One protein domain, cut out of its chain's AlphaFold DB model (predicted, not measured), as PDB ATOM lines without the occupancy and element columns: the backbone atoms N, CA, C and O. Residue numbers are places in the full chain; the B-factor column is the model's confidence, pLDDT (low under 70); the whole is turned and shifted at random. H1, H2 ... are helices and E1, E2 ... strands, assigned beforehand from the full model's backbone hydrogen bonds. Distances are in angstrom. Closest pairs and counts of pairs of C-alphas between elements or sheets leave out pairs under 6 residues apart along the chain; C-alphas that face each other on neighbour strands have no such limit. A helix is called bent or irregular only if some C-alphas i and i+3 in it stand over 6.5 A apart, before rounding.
ATOM      1  N   ALA A 121     131.365 131.071 119.628       96.19
ATOM      2  CA  ALA A 121     130.406 129.992 119.375       96.19
ATOM      3  C   ALA A 121     130.317 128.978 120.534       96.19
ATOM      4  O   ALA A 121     129.239 128.473 120.841       96.19
ATOM      5  N   GLN A 122     131.437 128.703 121.207       97.31
ATOM      6  CA  GLN A 122     131.507 127.757 122.321       97.31
ATOM      7  C   GLN A 122     131.054 128.373 123.651       97.31
ATOM      8  O   GLN A 122     130.536 127.670 124.517       97.31
ATOM      9  N   LEU A 123     131.274 129.675 123.845       97.50
ATOM     10  CA  LEU A 123     131.032 130.353 125.123       97.50
ATOM     11  C   LEU A 123     129.686 131.094 125.174       97.50
ATOM     12  O   LEU A 123     129.107 131.234 126.253       97.50
ATOM     13  N   GLN A 124     129.163 131.544 124.032       97.12
ATOM     14  CA  GLN A 124     127.939 132.341 123.936       97.12
ATOM     15  C   GLN A 124     126.707 131.631 124.513       97.12
ATOM     16  O   GLN A 124     125.999 132.273 125.294       97.12
ATOM     17  N   PRO A 125     126.458 130.326 124.267       96.38
ATOM     18  CA  PRO A 125     125.312 129.639 124.866       96.38
ATOM     19  C   PRO A 125     125.312 129.698 126.403       96.38
ATOM     20  O   PRO A 125     124.261 129.851 127.023       96.38
ATOM     21  N   ALA A 126     126.495 129.652 127.024       95.69
ATOM     22  CA  ALA A 126     126.641 129.674 128.476       95.69
ATOM     23  C   ALA A 126     126.342 131.043 129.103       95.69
ATOM     24  O   ALA A 126     125.872 131.099 130.237       95.69
ATOM     25  N   VAL A 127     126.582 132.143 128.383       95.94
ATOM     26  CA  VAL A 127     126.240 133.499 128.852       95.94
ATOM     27  C   VAL A 127     124.870 133.969 128.362       95.94
ATOM     28  O   VAL A 127     124.277 134.877 128.952       95.94
ATOM     29  N   ALA A 128     124.325 133.356 127.310       93.19
ATOM     30  CA  ALA A 128     122.998 133.667 126.787       93.19
ATOM     31  C   ALA A 128     121.907 133.372 127.827       93.19
ATOM     32  O   ALA A 128     120.992 134.180 127.983       93.19
ATOM     33  N   VAL A 129     122.067 132.285 128.591       88.62
ATOM     34  CA  VAL A 129     121.130 131.838 129.640       88.62
ATOM     35  C   VAL A 129     121.191 132.649 130.942       88.62
ATOM     36  O   VAL A 129     120.353 132.445 131.821       88.62
ATOM     37  N   SER A 130     122.157 133.566 131.081       90.94
ATOM     38  CA  SER A 130     122.254 134.475 132.233       90.94
ATOM     39  C   SER A 130     120.992 135.337 132.350       90.94
ATOM     40  O   SER A 130     120.589 136.049 131.417       90.94
ATOM     41  N   LYS A 131     120.357 135.277 133.523       87.12
ATOM     42  CA  LYS A 131     119.121 136.013 133.810       87.12
ATOM     43  C   LYS A 131     119.418 137.409 134.341       87.12
ATOM     44  O   LYS A 131     118.611 138.308 134.113       87.12
ATOM     45  N   THR A 132     120.565 137.602 134.990       89.88
ATOM     46  CA  THR A 132     120.970 138.892 135.556       89.88
ATOM     47  C   THR A 132     122.076 139.540 134.717       89.88
ATOM     48  O   THR A 132     121.814 139.972 133.588       89.88
ATOM     49  N   CYS A 133     123.283 139.623 135.268       95.88
ATOM     50  CA  CYS A 133     124.433 140.323 134.732       95.88
ATOM     51  C   CYS A 133     125.568 139.348 134.439       95.88
ATOM     52  O   CYS A 133     125.878 138.477 135.252       95.88
ATOM     53  N   VAL A 134     126.228 139.561 133.301       97.44
ATOM     54  CA  VAL A 134     127.460 138.853 132.941       97.44
ATOM     55  C   VAL A 134     128.651 139.750 133.264       97.44
ATOM     56  O   VAL A 134     128.788 140.813 132.669       97.44
ATOM     57  N   THR A 135     129.511 139.348 134.192       97.31
ATOM     58  CA  THR A 135     130.740 140.086 134.539       97.31
ATOM     59  C   THR A 135     131.944 139.482 133.821       97.31
ATOM     60  O   THR A 135     131.851 138.411 133.221       97.31
ATOM     61  N   THR A 136     133.090 140.163 133.828       97.12
ATOM     62  CA  THR A 136     134.291 139.660 133.143       97.12
ATOM     63  C   THR A 136     135.575 140.296 133.657       97.12
ATOM     64  O   THR A 136     135.538 141.413 134.165       97.12
ATOM     65  N   ASP A 137     136.719 139.626 133.506       95.06
ATOM     66  CA  ASP A 137     138.032 140.236 133.739       95.06
ATOM     67  C   ASP A 137     138.518 141.140 132.588       95.06
ATOM     68  O   ASP A 137     139.463 141.915 132.785       95.06
ATOM     69  N   ASP A 138     137.848 141.092 131.428       95.19
ATOM     70  CA  ASP A 138     138.087 141.966 130.276       95.19
ATOM     71  C   ASP A 138     136.787 142.264 129.490       95.19
ATOM     72  O   ASP A 138     136.182 141.340 128.923       95.19
ATOM     73  N   PRO A 139     136.336 143.534 129.413       95.50
ATOM     74  CA  PRO A 139     135.061 143.899 128.793       95.50
ATOM     75  C   PRO A 139     134.962 143.558 127.303       95.50
ATOM     76  O   PRO A 139     133.838 143.468 126.808       95.50
ATOM     77  N   ILE A 140     136.077 143.310 126.597       94.69
ATOM     78  CA  ILE A 140     136.025 142.888 125.190       94.69
ATOM     79  C   ILE A 140     135.198 141.610 125.020       94.69
ATOM     80  O   ILE A 140     134.412 141.501 124.088       94.69
ATOM     81  N   SER A 141     135.250 140.692 125.989       96.00
ATOM     82  CA  SER A 141     134.436 139.471 125.945       96.00
ATOM     83  C   SER A 141     132.936 139.710 125.985       96.00
ATOM     84  O   SER A 141     132.187 138.908 125.440       96.00
ATOM     85  N   LEU A 142     132.467 140.798 126.599       96.94
ATOM     86  CA  LEU A 142     131.041 141.121 126.582       96.94
ATOM     87  C   LEU A 142     130.588 141.557 125.185       96.94
ATOM     88  O   LEU A 142     129.419 141.369 124.849       96.94
ATOM     89  N   ILE A 143     131.494 142.143 124.396       96.50
ATOM     90  CA  ILE A 143     131.262 142.513 122.996       96.50
ATOM     91  C   ILE A 143     131.302 141.255 122.128       96.50
ATOM     92  O   ILE A 143     130.336 140.984 121.427       96.50
ATOM     93  N   GLU A 144     132.363 140.452 122.244       97.00
ATOM     94  CA  GLU A 144     132.550 139.216 121.463       97.00
ATOM     95  C   GLU A 144     131.435 138.181 121.694       97.00
ATOM     96  O   GLU A 144     131.120 137.384 120.815       97.00
ATOM     97  N   LEU A 145     130.815 138.187 122.877       97.50
ATOM     98  CA  LEU A 145     129.687 137.315 123.217       97.50
ATOM     99  C   LEU A 145     128.311 137.950 122.951       97.50
ATOM    100  O   LEU A 145     127.293 137.327 123.257       97.50
ATOM    101  N   ASP A 146     128.271 139.179 122.431       96.88
ATOM    102  CA  ASP A 146     127.055 139.966 122.183       96.88
ATOM    103  C   ASP A 146     126.143 140.122 123.422       96.88
ATOM    104  O   ASP A 146     124.916 140.035 123.373       96.88
ATOM    105  N   VAL A 147     126.742 140.348 124.596       97.06
ATOM    106  CA  VAL A 147     126.006 140.545 125.862       97.06
ATOM    107  C   VAL A 147     126.147 141.953 126.439       97.06
ATOM    108  O   VAL A 147     125.366 142.326 127.318       97.06
ATOM    109  N   LEU A 148     127.076 142.773 125.931       96.75
ATOM    110  CA  LEU A 148     127.325 144.124 126.446       96.75
ATOM    111  C   LEU A 148     126.071 145.004 126.391       96.75
ATOM    112  O   LEU A 148     125.681 145.597 127.396       96.75
ATOM    113  N   ARG A 149     125.392 145.064 125.239       96.31
ATOM    114  CA  ARG A 149     124.196 145.906 125.070       96.31
ATOM    115  C   ARG A 149     123.079 145.507 126.035       96.31
ATOM    116  O   ARG A 149     122.397 146.369 126.587       96.31
ATOM    117  N   ARG A 150     122.899 144.201 126.253       95.31
ATOM    118  CA  ARG A 150     121.932 143.655 127.215       95.31
ATOM    119  C   ARG A 150     122.302 144.025 128.650       95.31
ATOM    120  O   ARG A 150     121.424 144.467 129.384       95.31
ATOM    121  N   ASN A 151     123.572 143.879 129.031       96.94
ATOM    122  CA  ASN A 151     124.065 144.284 130.348       96.94
ATOM    123  C   ASN A 151     123.793 145.772 130.612       96.94
ATOM    124  O   ASN A 151     123.246 146.114 131.655       96.94
ATOM    125  N   LEU A 152     124.102 146.643 129.645       96.81
ATOM    126  CA  LEU A 152     123.867 148.084 129.768       96.81
ATOM    127  C   LEU A 152     122.377 148.413 129.935       96.81
ATOM    128  O   LEU A 152     122.018 149.171 130.828       96.81
ATOM    129  N   ARG A 153     121.488 147.788 129.148       96.81
ATOM    130  CA  ARG A 153     120.027 147.961 129.300       96.81
ATOM    131  C   ARG A 153     119.495 147.503 130.661       96.81
ATOM    132  O   ARG A 153     118.461 147.992 131.096       96.81
ATOM    133  N   ARG A 154     120.173 146.551 131.305       95.25
ATOM    134  CA  ARG A 154     119.831 146.031 132.637       95.25
ATOM    135  C   ARG A 154     120.511 146.797 133.775       95.25
ATOM    136  O   ARG A 154     120.393 146.374 134.918       95.25
ATOM    137  N   ASN A 155     121.217 147.894 133.483       96.44
ATOM    138  CA  ASN A 155     122.016 148.645 134.457       96.44
ATOM    139  C   ASN A 155     123.049 147.771 135.193       96.44
ATOM    140  O   ASN A 155     123.347 147.992 136.366       96.44
ATOM    141  N   CYS A 156     123.590 146.759 134.512       97.19
ATOM    142  CA  CYS A 156     124.625 145.909 135.082       97.19
ATOM    143  C   CYS A 156     125.930 146.692 135.286       97.19
ATOM    144  O   CYS A 156     126.299 147.488 134.415       97.19
ATOM    145  N   PRO A 157     126.679 146.422 136.371       94.62
ATOM    146  CA  PRO A 157     128.007 146.989 136.557       94.62
ATOM    147  C   PRO A 157     128.932 146.647 135.381       94.62
ATOM    148  O   PRO A 157     129.000 145.496 134.950       94.62
ATOM    149  N   LEU A 158     129.676 147.640 134.890       95.44
ATOM    150  CA  LEU A 158     130.691 147.474 133.850       95.44
ATOM    151  C   LEU A 158     132.005 148.097 134.317       95.44
ATOM    152  O   LEU A 158     132.098 149.314 134.471       95.44
ATOM    153  N   MET A 159     133.040 147.276 134.488       94.44
ATOM    154  CA  MET A 159     134.400 147.774 134.703       94.44
ATOM    155  C   MET A 159     135.174 147.778 133.387       94.44
ATOM    156  O   MET A 159     135.640 146.738 132.928       94.44
ATOM    157  N   VAL A 160     135.322 148.968 132.798       93.31
ATOM    158  CA  VAL A 160     136.013 149.173 131.510       93.31
ATOM    159  C   VAL A 160     137.505 148.830 131.604       93.31
ATOM    160  O   VAL A 160     138.075 148.253 130.686       93.31
ATOM    161  N   ASP A 161     138.141 149.134 132.736       92.25
ATOM    162  CA  ASP A 161     139.522 148.739 132.998       92.25
ATOM    163  C   ASP A 161     139.694 148.275 134.446       92.25
ATOM    164  O   ASP A 161     140.211 148.996 135.301       92.25
ATOM    165  N   LEU A 162     139.292 147.031 134.724       94.44
ATOM    166  CA  LEU A 162     139.461 146.418 136.047       94.44
ATOM    167  C   LEU A 162     140.928 146.473 136.528       94.44
ATOM    168  O   LEU A 162     141.201 146.634 137.718       94.44
ATOM    169  N   GLY A 163     141.897 146.381 135.612       91.62
ATOM    170  CA  GLY A 163     143.321 146.477 135.937       91.62
ATOM    171  C   GLY A 163     143.762 147.884 136.350       91.62
ATOM    172  O   GLY A 163     144.610 148.013 137.239       91.62
ATOM    173  N   GLY A 164     143.178 148.905 135.725       91.12
ATOM    174  CA  GLY A 164     143.458 150.325 135.937       91.12
ATOM    175  C   GLY A 164     143.085 150.822 137.332       91.12
ATOM    176  O   GLY A 164     143.827 151.606 137.926       91.12
ATOM    177  N   TYR A 165     142.018 150.281 137.930       92.81
ATOM    178  CA  TYR A 165     141.609 150.636 139.295       92.81
ATOM    179  C   TYR A 165     142.711 150.422 140.340       92.81
ATOM    180  O   TYR A 165     142.736 151.110 141.357       92.81
ATOM    181  N   ASN A 166     143.671 149.524 140.096       93.25
ATOM    182  CA  ASN A 166     144.802 149.336 141.005       93.25
ATOM    183  C   ASN A 166     145.649 150.605 141.182       93.25
ATOM    184  O   ASN A 166     146.252 150.773 142.239       93.25
ATOM    185  N   TYR A 167     145.731 151.463 140.163       89.94
ATOM    186  CA  TYR A 167     146.451 152.735 140.247       89.94
ATOM    187  C   TYR A 167     145.650 153.756 141.058       89.94
ATOM    188  O   TYR A 167     146.190 154.357 141.983       89.94
ATOM    189  N   ALA A 168     144.346 153.870 140.787       90.25
ATOM    190  CA  ALA A 168     143.454 154.779 141.506       90.25
ATOM    191  C   ALA A 168     143.358 154.450 143.008       90.25
ATOM    192  O   ALA A 168     143.422 155.341 143.849       90.25
ATOM    193  N   LEU A 169     143.286 153.163 143.367       91.62
ATOM    194  CA  LEU A 169     143.190 152.704 144.762       91.62
ATOM    195  C   LEU A 169     144.448 152.963 145.609       91.62
ATOM    196  O   LEU A 169     144.418 152.766 146.828       91.62
ATOM    197  N   GLN A 170     145.557 153.332 144.969       90.19
ATOM    198  CA  GLN A 170     146.872 153.471 145.593       90.19
ATOM    199  C   GLN A 170     147.416 154.901 145.557       90.19
ATOM    200  O   GLN A 170     148.555 155.134 145.970       90.19
ATOM    201  N   VAL A 171     146.609 155.867 145.113       88.00
ATOM    202  CA  VAL A 171     146.934 157.291 145.245       88.00
ATOM    203  C   VAL A 171     147.194 157.608 146.723       88.00
ATOM    204  O   VAL A 171     146.426 157.209 147.597       88.00
ATOM    205  N   GLY A 172     148.320 158.268 147.007       85.69
ATOM    206  CA  GLY A 172     148.740 158.607 148.372       85.69
ATOM    207  C   GLY A 172     149.358 157.456 149.177       85.69
ATOM    208  O   GLY A 172     149.712 157.656 150.336       85.69
ATOM    209  N   THR A 173     149.524 156.257 148.604       83.88
ATOM    210  CA  THR A 173     150.254 155.175 149.287       83.88
ATOM    211  C   THR A 173     151.773 155.377 149.168       83.88
ATOM    212  O   THR A 173     152.252 155.685 148.076       83.88
ATOM    213  N   PRO A 174     152.568 155.169 150.242       84.62
ATOM    214  CA  PRO A 174     154.024 155.377 150.205       84.62
ATOM    215  C   PRO A 174     154.757 154.459 149.223       84.62
ATOM    216  O   PRO A 174     155.857 154.764 148.765       84.62
ATOM    217  N   ARG A 175     154.171 153.296 148.921       86.31
ATOM    218  CA  ARG A 175     154.755 152.297 148.034       86.31
ATOM    219  C   ARG A 175     153.680 151.674 147.164       86.31
ATOM    220  O   ARG A 175     152.685 151.166 147.666       86.31
ATOM    221  N   PHE A 176     153.944 151.628 145.864       87.12
ATOM    222  CA  PHE A 176     153.080 150.931 144.924       87.12
ATOM    223  C   PHE A 176     153.167 149.410 145.112       87.12
ATOM    224  O   PHE A 176     154.243 148.805 145.035       87.12
ATOM    225  N   HIS A 177     152.013 148.783 145.297       89.25
ATOM    226  CA  HIS A 177     151.827 147.343 145.307       89.25
ATOM    227  C   HIS A 177     151.296 146.871 143.950       89.25
ATOM    228  O   HIS A 177     150.363 147.431 143.363       89.25
ATOM    229  N   SER A 178     151.877 145.782 143.442       90.69
ATOM    230  CA  SER A 178     151.302 145.092 142.289       90.69
ATOM    231  C   SER A 178     149.904 144.571 142.630       90.69
ATOM    232  O   SER A 178     149.627 144.259 143.789       90.69
ATOM    233  N   ARG A 179     149.041 144.408 141.618       93.94
ATOM    234  CA  ARG A 179     147.671 143.883 141.779       93.94
ATOM    235  C   ARG A 179     147.620 142.652 142.684       93.94
ATOM    236  O   ARG A 179     146.901 142.654 143.676       93.94
ATOM    237  N   ALA A 180     148.487 141.667 142.429       94.31
ATOM    238  CA  ALA A 180     148.562 140.414 143.188       94.31
ATOM    239  C   ALA A 180     148.888 140.589 144.686       94.31
ATOM    240  O   ALA A 180     148.641 139.676 145.470       94.31
ATOM    241  N   LYS A 181     149.453 141.739 145.074       93.69
ATOM    242  CA  LYS A 181     149.836 142.100 146.446       93.69
ATOM    243  C   LYS A 181     148.960 143.205 147.048       93.69
ATOM    244  O   LYS A 181     149.239 143.616 148.164       93.69
ATOM    245  N   SER A 182     147.956 143.703 146.325       93.56
ATOM    246  CA  SER A 182     147.078 144.798 146.754       93.56
ATOM    247  C   SER A 182     145.747 144.234 147.271       93.56
ATOM    248  O   SER A 182     144.914 143.844 146.449       93.56
ATOM    249  N   PRO A 183     145.502 144.181 148.598       93.69
ATOM    250  CA  PRO A 183     144.256 143.634 149.142       93.69
ATOM    251  C   PRO A 183     143.023 144.397 148.651       93.69
ATOM    252  O   PRO A 183     142.033 143.782 148.269       93.69
ATOM    253  N   LYS A 184     143.121 145.732 148.556       94.38
ATOM    254  CA  LYS A 184     142.050 146.594 148.032       94.38
ATOM    255  C   LYS A 184     141.643 146.197 146.613       94.38
ATOM    256  O   LYS A 184     140.458 146.102 146.320       94.38
ATOM    257  N   TRP A 185     142.620 145.934 145.742       96.00
ATOM    258  CA  TRP A 185     142.329 145.516 144.372       96.00
ATOM    259  C   TRP A 185     141.793 144.082 144.304       96.00
ATOM    260  O   TRP A 185     140.899 143.820 143.507       96.00
ATOM    261  N   GLN A 186     142.299 143.155 145.132       96.56
ATOM    262  CA  GLN A 186     141.773 141.782 145.174       96.56
ATOM    263  C   GLN A 186     140.293 141.759 145.571       96.56
ATOM    264  O   GLN A 186     139.518 141.057 144.925       96.56
ATOM    265  N   ASN A 187     139.911 142.550 146.578       95.69
ATOM    266  CA  ASN A 187     138.522 142.667 147.017       95.69
ATOM    267  C   ASN A 187     137.659 143.298 145.923       95.69
ATOM    268  O   ASN A 187     136.704 142.670 145.493       95.69
ATOM    269  N   LEU A 188     138.072 144.446 145.366       96.00
ATOM    270  CA  LEU A 188     137.353 145.094 144.261       96.00
ATOM    271  C   LEU A 188     137.107 144.135 143.084       96.00
ATOM    272  O   LEU A 188     136.011 144.091 142.529       96.00
ATOM    273  N   ALA A 189     138.133 143.373 142.692       96.25
ATOM    274  CA  ALA A 189     138.024 142.417 141.600       96.25
ATOM    275  C   ALA A 189     137.049 141.283 141.932       96.25
ATOM    276  O   ALA A 189     136.238 140.927 141.084       96.25
ATOM    277  N   LEU A 190     137.110 140.720 143.142       96.12
ATOM    278  CA  LEU A 190     136.168 139.685 143.561       96.12
ATOM    279  C   LEU A 190     134.743 140.225 143.632       96.12
ATOM    280  O   LEU A 190     133.879 139.626 143.003       96.12
ATOM    281  N   ASP A 191     134.525 141.361 144.294       95.62
ATOM    282  CA  ASP A 191     133.210 141.986 144.465       95.62
ATOM    283  C   ASP A 191     132.532 142.213 143.110       95.62
ATOM    284  O   ASP A 191     131.397 141.781 142.888       95.62
ATOM    285  N   TYR A 192     133.265 142.797 142.157       96.00
ATOM    286  CA  TYR A 192     132.778 142.983 140.795       96.00
ATOM    287  C   TYR A 192     132.477 141.655 140.102       96.00
ATOM    288  O   TYR A 192     131.375 141.481 139.584       96.00
ATOM    289  N   LEU A 193     133.409 140.698 140.101       95.75
ATOM    290  CA  LEU A 193     133.210 139.423 139.408       95.75
ATOM    291  C   LEU A 193     132.048 138.620 140.011       95.75
ATOM    292  O   LEU A 193     131.337 137.949 139.265       95.75
ATOM    293  N   THR A 194     131.804 138.738 141.319       95.31
ATOM    294  CA  THR A 194     130.674 138.103 142.014       95.31
ATOM    295  C   THR A 194     129.346 138.845 141.889       95.31
ATOM    296  O   THR A 194     128.318 138.271 142.228       95.31
ATOM    297  N   SER A 195     129.335 140.087 141.393       94.12
ATOM    298  CA  SER A 195     128.099 140.872 141.237       94.12
ATOM    299  C   SER A 195     127.173 140.368 140.116       94.12
ATOM    300  O   SER A 195     126.003 140.741 140.066       94.12
ATOM    301  N   GLY A 196     127.684 139.519 139.220       93.31
ATOM    302  CA  GLY A 196     126.913 138.853 138.169       93.31
ATOM    303  C   GLY A 196     126.551 137.409 138.519       93.31
ATOM    304  O   GLY A 196     127.231 136.765 139.314       93.31
ATOM    305  N   ASP A 197     125.516 136.859 137.876       93.38
ATOM    306  CA  ASP A 197     125.197 135.423 137.984       93.38
ATOM    307  C   ASP A 197     126.158 134.546 137.162       93.38
ATOM    308  O   ASP A 197     126.254 133.334 137.373       93.38
ATOM    309  N   THR A 198     126.884 135.166 136.233       96.00
ATOM    310  CA  THR A 198     127.819 134.526 135.317       96.00
ATOM    311  C   THR A 198     129.021 135.437 135.115       96.00
ATOM    312  O   THR A 198     128.874 136.651 135.000       96.00
ATOM    313  N   THR A 199     130.216 134.861 135.041       97.00
ATOM    314  CA  THR A 199     131.456 135.611 134.843       97.00
ATOM    315  C   THR A 199     132.342 134.960 133.786       97.00
ATOM    316  O   THR A 199     132.479 133.734 133.755       97.00
ATOM    317  N   VAL A 200     132.932 135.769 132.909       97.12
ATOM    318  CA  VAL A 200     133.874 135.334 131.869       97.12
ATOM    319  C   VAL A 200     135.295 135.636 132.332       97.12
ATOM    320  O   VAL A 200     135.589 136.739 132.780       97.12
ATOM    321  N   LEU A 201     136.175 134.641 132.287       96.31
ATOM    322  CA  LEU A 201     137.497 134.719 132.904       96.31
ATOM    323  C   LEU A 201     138.574 134.109 132.018       96.31
ATOM    324  O   LEU A 201     138.312 133.170 131.264       96.31
ATOM    325  N   GLY A 202     139.812 134.552 132.231       88.44
ATOM    326  CA  GLY A 202     141.002 133.972 131.608       88.44
ATOM    327  C   GLY A 202     141.568 134.814 130.472       88.44
ATOM    328  O   GLY A 202     142.513 134.375 129.822       88.44
ATOM    329  N   ILE A 203     141.029 136.018 130.259       87.69
ATOM    330  CA  ILE A 203     141.498 136.935 129.219       87.69
ATOM    331  C   ILE A 203     142.688 137.727 129.740       87.69
ATOM    332  O   ILE A 203     143.728 137.799 129.088       87.69
ATOM    333  N   ARG A 204     142.561 138.293 130.947       89.31
ATOM    334  CA  ARG A 204     143.515 139.294 131.430       89.31
ATOM    335  C   ARG A 204     144.209 138.905 132.720       89.31
ATOM    336  O   ARG A 204     145.393 139.221 132.879       89.31
ATOM    337  N   PHE A 205     143.526 138.229 133.644       93.38
ATOM    338  CA  PHE A 205     144.083 137.959 134.968       93.38
ATOM    339  C   PHE A 205     144.213 136.470 135.283       93.38
ATOM    340  O   PHE A 205     143.350 135.640 135.016       93.38
ATOM    341  N   ARG A 206     145.343 136.131 135.908       91.31
ATOM    342  CA  ARG A 206     145.692 134.788 136.386       91.31
ATOM    343  C   ARG A 206     146.513 134.884 137.668       91.31
ATOM    344  O   ARG A 206     146.899 135.970 138.100       91.31
ATOM    345  N   GLN A 207     146.793 133.745 138.295       92.31
ATOM    346  CA  GLN A 207     147.641 133.703 139.488       92.31
ATOM    347  C   GLN A 207     149.004 134.359 139.216       92.31
ATOM    348  O   GLN A 207     149.684 134.004 138.259       92.31
ATOM    349  N   GLY A 208     149.393 135.317 140.060       82.25
ATOM    350  CA  GLY A 208     150.650 136.065 139.932       82.25
ATOM    351  C   GLY A 208     150.610 137.206 138.909       82.25
ATOM    352  O   GLY A 208     151.474 138.078 138.941       82.25
ATOM    353  N   TYR A 209     149.578 137.261 138.063       86.44
ATOM    354  CA  TYR A 209     149.364 138.307 137.066       86.44
ATOM    355  C   TYR A 209     147.941 138.861 137.204       86.44
ATOM    356  O   TYR A 209     147.004 138.414 136.549       86.44
ATOM    357  N   GLY A 210     147.770 139.811 138.125       91.94
ATOM    358  CA  GLY A 210     146.456 140.266 138.584       91.94
ATOM    359  C   GLY A 210     146.077 139.602 139.902       91.94
ATOM    360  O   GLY A 210     146.211 140.226 140.951       91.94
ATOM    361  N   TYR A 211     145.658 138.338 139.872       95.62
ATOM    362  CA  TYR A 211     145.165 137.648 141.066       95.62
ATOM    363  C   TYR A 211     146.282 137.192 142.008       95.62
ATOM    364  O   TYR A 211     147.317 136.665 141.582       95.62
ATOM    365  N   SER A 212     146.039 137.335 143.311       95.81
ATOM    366  CA  SER A 212     146.817 136.657 144.348       95.81
ATOM    367  C   SER A 212     146.596 135.135 144.278       95.81
ATOM    368  O   SER A 212     145.718 134.641 143.564       95.81
ATOM    369  N   ARG A 213     147.376 134.353 145.038       95.88
ATOM    370  CA  ARG A 213     147.170 132.896 145.128       95.88
ATOM    371  C   ARG A 213     145.787 132.552 145.692       95.88
ATOM    372  O   ARG A 213     145.156 131.624 145.191       95.88
ATOM    373  N   THR A 214     145.324 133.302 146.693       95.06
ATOM    374  CA  THR A 214     144.025 133.099 147.350       95.06
ATOM    375  C   THR A 214     142.870 133.434 146.410       95.06
ATOM    376  O   THR A 214     142.009 132.588 146.181       95.06
ATOM    377  N   THR A 215     142.905 134.600 145.764       95.12
ATOM    378  CA  THR A 215     141.889 135.015 144.787       95.12
ATOM    379  C   THR A 215     141.838 134.068 143.597       95.12
ATOM    380  O   THR A 215     140.764 133.632 143.197       95.12
ATOM    381  N   ALA A 216     142.994 133.666 143.057       95.56
ATOM    382  CA  ALA A 216     143.030 132.715 141.953       95.56
ATOM    383  C   ALA A 216     142.449 131.348 142.352       95.56
ATOM    384  O   ALA A 216     141.765 130.721 141.548       95.56
ATOM    385  N   ALA A 217     142.700 130.877 143.578       95.00
ATOM    386  CA  ALA A 217     142.092 129.648 144.084       95.00
ATOM    387  C   ALA A 217     140.565 129.775 144.198       95.00
ATOM    388  O   ALA A 217     139.857 128.879 143.743       95.00
ATOM    389  N   ARG A 218     140.067 130.909 144.705       94.06
ATOM    390  CA  ARG A 218     138.630 131.198 144.811       94.06
ATOM    391  C   ARG A 218     137.944 131.251 143.446       94.06
ATOM    392  O   ARG A 218     136.953 130.570 143.226       94.06
ATOM    393  N   VAL A 219     138.498 131.998 142.501       94.38
ATOM    394  CA  VAL A 219     137.957 132.092 141.137       94.38
ATOM    395  C   VAL A 219     137.952 130.719 140.447       94.38
ATOM    396  O   VAL A 219     137.009 130.361 139.742       94.38
ATOM    397  N   ARG A 220     138.989 129.899 140.676       94.06
ATOM    398  CA  ARG A 220     139.058 128.532 140.137       94.06
ATOM    399  C   ARG A 220     138.043 127.577 140.759       94.06
ATOM    400  O   ARG A 220     137.677 126.624 140.070       94.06
ATOM    401  N   SER A 221     137.604 127.816 141.996       95.00
ATOM    402  CA  SER A 221     136.619 126.970 142.677       95.00
ATOM    403  C   SER A 221     135.182 127.222 142.217       95.00
ATOM    404  O   SER A 221     134.302 126.428 142.526       95.00
ATOM    405  N   TRP A 222     134.917 128.309 141.488       96.56
ATOM    406  CA  TRP A 222     133.591 128.582 140.936       96.56
ATOM    407  C   TRP A 222     133.201 127.550 139.866       96.56
ATOM    408  O   TRP A 222     134.036 127.250 139.002       96.56
ATOM    409  N   PRO A 223     131.955 127.034 139.871       96.69
ATOM    410  CA  PRO A 223     131.472 126.092 138.870       96.69
ATOM    411  C   PRO A 223     131.700 126.596 137.448       96.69
ATOM    412  O   PRO A 223     131.430 127.756 137.134       96.69
ATOM    413  N   VAL A 224     132.205 125.716 136.586       96.94
ATOM    414  CA  VAL A 224     132.428 126.006 135.167       96.94
ATOM    415  C   VAL A 224     131.151 125.683 134.409       96.94
ATOM    416  O   VAL A 224     130.662 124.562 134.490       96.94
ATOM    417  N   VAL A 225     130.629 126.662 133.675       96.06
ATOM    418  CA  VAL A 225     129.457 126.501 132.804       96.06
ATOM    419  C   VAL A 225     129.904 126.156 131.383       96.06
ATOM    420  O   VAL A 225     129.337 125.269 130.759       96.06
ATOM    421  N   ALA A 226     130.959 126.814 130.895       97.25
ATOM    422  CA  ALA A 226     131.611 126.499 129.625       97.25
ATOM    423  C   ALA A 226     133.101 126.853 129.668       97.25
ATOM    424  O   ALA A 226     133.544 127.672 130.480       97.25
ATOM    425  N   ARG A 227     133.889 126.232 128.786       97.12
ATOM    426  CA  ARG A 227     135.329 126.476 128.645       97.12
ATOM    427  C   ARG A 227     135.753 126.276 127.193       97.12
ATOM    428  O   ARG A 227     135.371 125.283 126.587       97.12
ATOM    429  N   ALA A 228     136.586 127.179 126.691       96.62
ATOM    430  CA  ALA A 228     137.200 127.088 125.370       96.62
ATOM    431  C   ALA A 228     138.508 127.892 125.358       96.62
ATOM    432  O   ALA A 228     138.563 128.968 125.945       96.62
ATOM    433  N   ASP A 229     139.564 127.353 124.748       90.94
ATOM    434  CA  ASP A 229     140.851 128.034 124.517       90.94
ATOM    435  C   ASP A 229     141.460 128.760 125.731       90.94
ATOM    436  O   ASP A 229     142.053 129.830 125.625       90.94
ATOM    437  N   GLY A 230     141.333 128.161 126.919       89.69
ATOM    438  CA  GLY A 230     141.857 128.721 128.172       89.69
ATOM    439  C   GLY A 230     140.948 129.757 128.843       89.69
ATOM    440  O   GLY A 230     141.205 130.124 129.990       89.69
ATOM    441  N   LEU A 231     139.855 130.153 128.188       95.12
ATOM    442  CA  LEU A 231     138.791 130.982 128.744       95.12
ATOM    443  C   LEU A 231     137.740 130.120 129.441       95.12
ATOM    444  O   LEU A 231     137.473 128.985 129.037       95.12
ATOM    445  N   ALA A 232     137.113 130.653 130.485       96.75
ATOM    446  CA  ALA A 232     136.047 129.965 131.201       96.75
ATOM    447  C   ALA A 232     134.883 130.903 131.513       96.75
ATOM    448  O   ALA A 232     135.078 131.975 132.081       96.75
ATOM    449  N   VAL A 233     133.675 130.434 131.223       97.50
ATOM    450  CA  VAL A 233     132.435 130.988 131.761       97.50
ATOM    451  C   VAL A 233     132.143 130.250 133.059       97.50
ATOM    452  O   VAL A 233     132.079 129.017 133.083       97.50
ATOM    453  N   ARG A 234     132.003 130.986 134.157       96.94
ATOM    454  CA  ARG A 234     131.793 130.426 135.494       96.94
ATOM    455  C   ARG A 234     130.586 131.045 136.171       96.94
ATOM    456  O   ARG A 234     130.215 132.171 135.863       96.94
ATOM    457  N   ARG A 235     130.018 130.322 137.131       96.00
ATOM    458  CA  ARG A 235     129.003 130.846 138.049       96.00
ATOM    459  C   ARG A 235     129.688 131.282 139.346       96.00
ATOM    460  O   ARG A 235     130.181 130.404 140.057       96.00
TER     461      ARG A 235
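What this domain is: This is residues 121 to 235 of the 243 residues of an uncharacterized protein of Microlunatus phosphovorus (strain ATCC 700054 / DSM 10555 / JCM 9379 / NBRC 101784 / NCIMB 13414 / VKM Ac-1990 / NM-1) (UniProt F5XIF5). A small twisted sheet of four short strands, E1, E2, E4 and E3, makes one end of an elongated body, with H1 packed over one of its faces. H5 and H6 run side by side, reaching the sheet only with their last turns, and the loop of residues 169 to 182, after the short H4, makes the far end of the long axis. The printed part has 115 residues, with six named helices and four named strands in the order H1 E1 H2 H3 H4 H5 E2 H6 E3 E4, and the class is mixed, helices and strands. The sheet is mixed too, and the whole is compact, with a radius of gyration of the C-alphas of 14.1 A and spans of 46 by 28 by 18 A.

How they stand to each other: The sheet runs E1, residues 134 to 136, E2, residues 198 to 201, E4, residues 231 to 234, and E3, residues 224 to 228. E1 and E2 are parallel at 21 degrees, with N 135 and O 198 within hydrogen-bond range at 2.9 A. E2 and E4 are antiparallel at 158 degrees, with N 199 and O 234 at 2.8 A. E3 and E4 form a hairpin at 167 degrees, with N 231 and O 228 at 2.8 A. H1, residues 121 to 128, is on the sheet at a height of 8.5 A, over E4 and along the strands at 23 degrees to E4 on the local plane; 2 of its C-alphas fall on E2, only just short of lying over it too. Its closest C-alphas to E3 are those of Leu 123 and Ala 226, 6.0 A apart. H1 is only just irregular: C-alphas 122 and 125 are 7.0 A apart. H2, residues 140 to 144, is near H1 and only grazes the sheet with residues 141 to 142. H3, residues 148 to 153, only grazes it with residues 148 to 151, and is on it only just, with 5 pairs of C-alphas within 10 A. H5, residues 183 to 194, only grazes it with residues 189 to 194; its closest C-alphas to E1 are those of Leu 193 and Thr 135, 5.5 A apart. H6, residues 213 to 221, only grazes it with residues 219 to 221. H5 and H6 are close but not clearly touching, at a shallow tilt of 8 degrees, the same way; their closest C-alphas, of Gln 186 and Thr 215, are 6.8 A apart. H4, residues 165 to 168, is not on the sheet and is close to H5 but not clearly touching, with the C-alphas of Asn 166 and Trp 185 5.7 A apart. E1, H2 to H5 and E2 make a strand-helix-strand unit, two parallel neighbour strands with helices between; E2, H6 and E3 make a split one, with E4 between the strands and a right-handed crossover. Each O i to N i+4 pair is within hydrogen-bond range in H2, H3, H5 and H6, against 2 of 4 in H1, and H4 is too short for such a pair.

Where its parts are: E3 is 11.0 A long and E2 10.0 A; H5 is 16.3 A, H6 12.3 A and H1 11.1 A. H1 begins at C-alpha 121, (130.406, 129.992, 119.375), H5 at C-alpha 183, (144.256, 143.634, 149.142), and E4 ends at C-alpha 234, (131.793, 130.426, 135.494).

The domain as a whole: The two C-alphas farthest apart, those of Ala 121 and Pro 174, are 46.4 A apart. The printed part has no cut. The links H3 to H4, H4 to H5 and E2 to H6 are long. The mean pLDDT of the printed part is 94.0, and no printed residue is under 70.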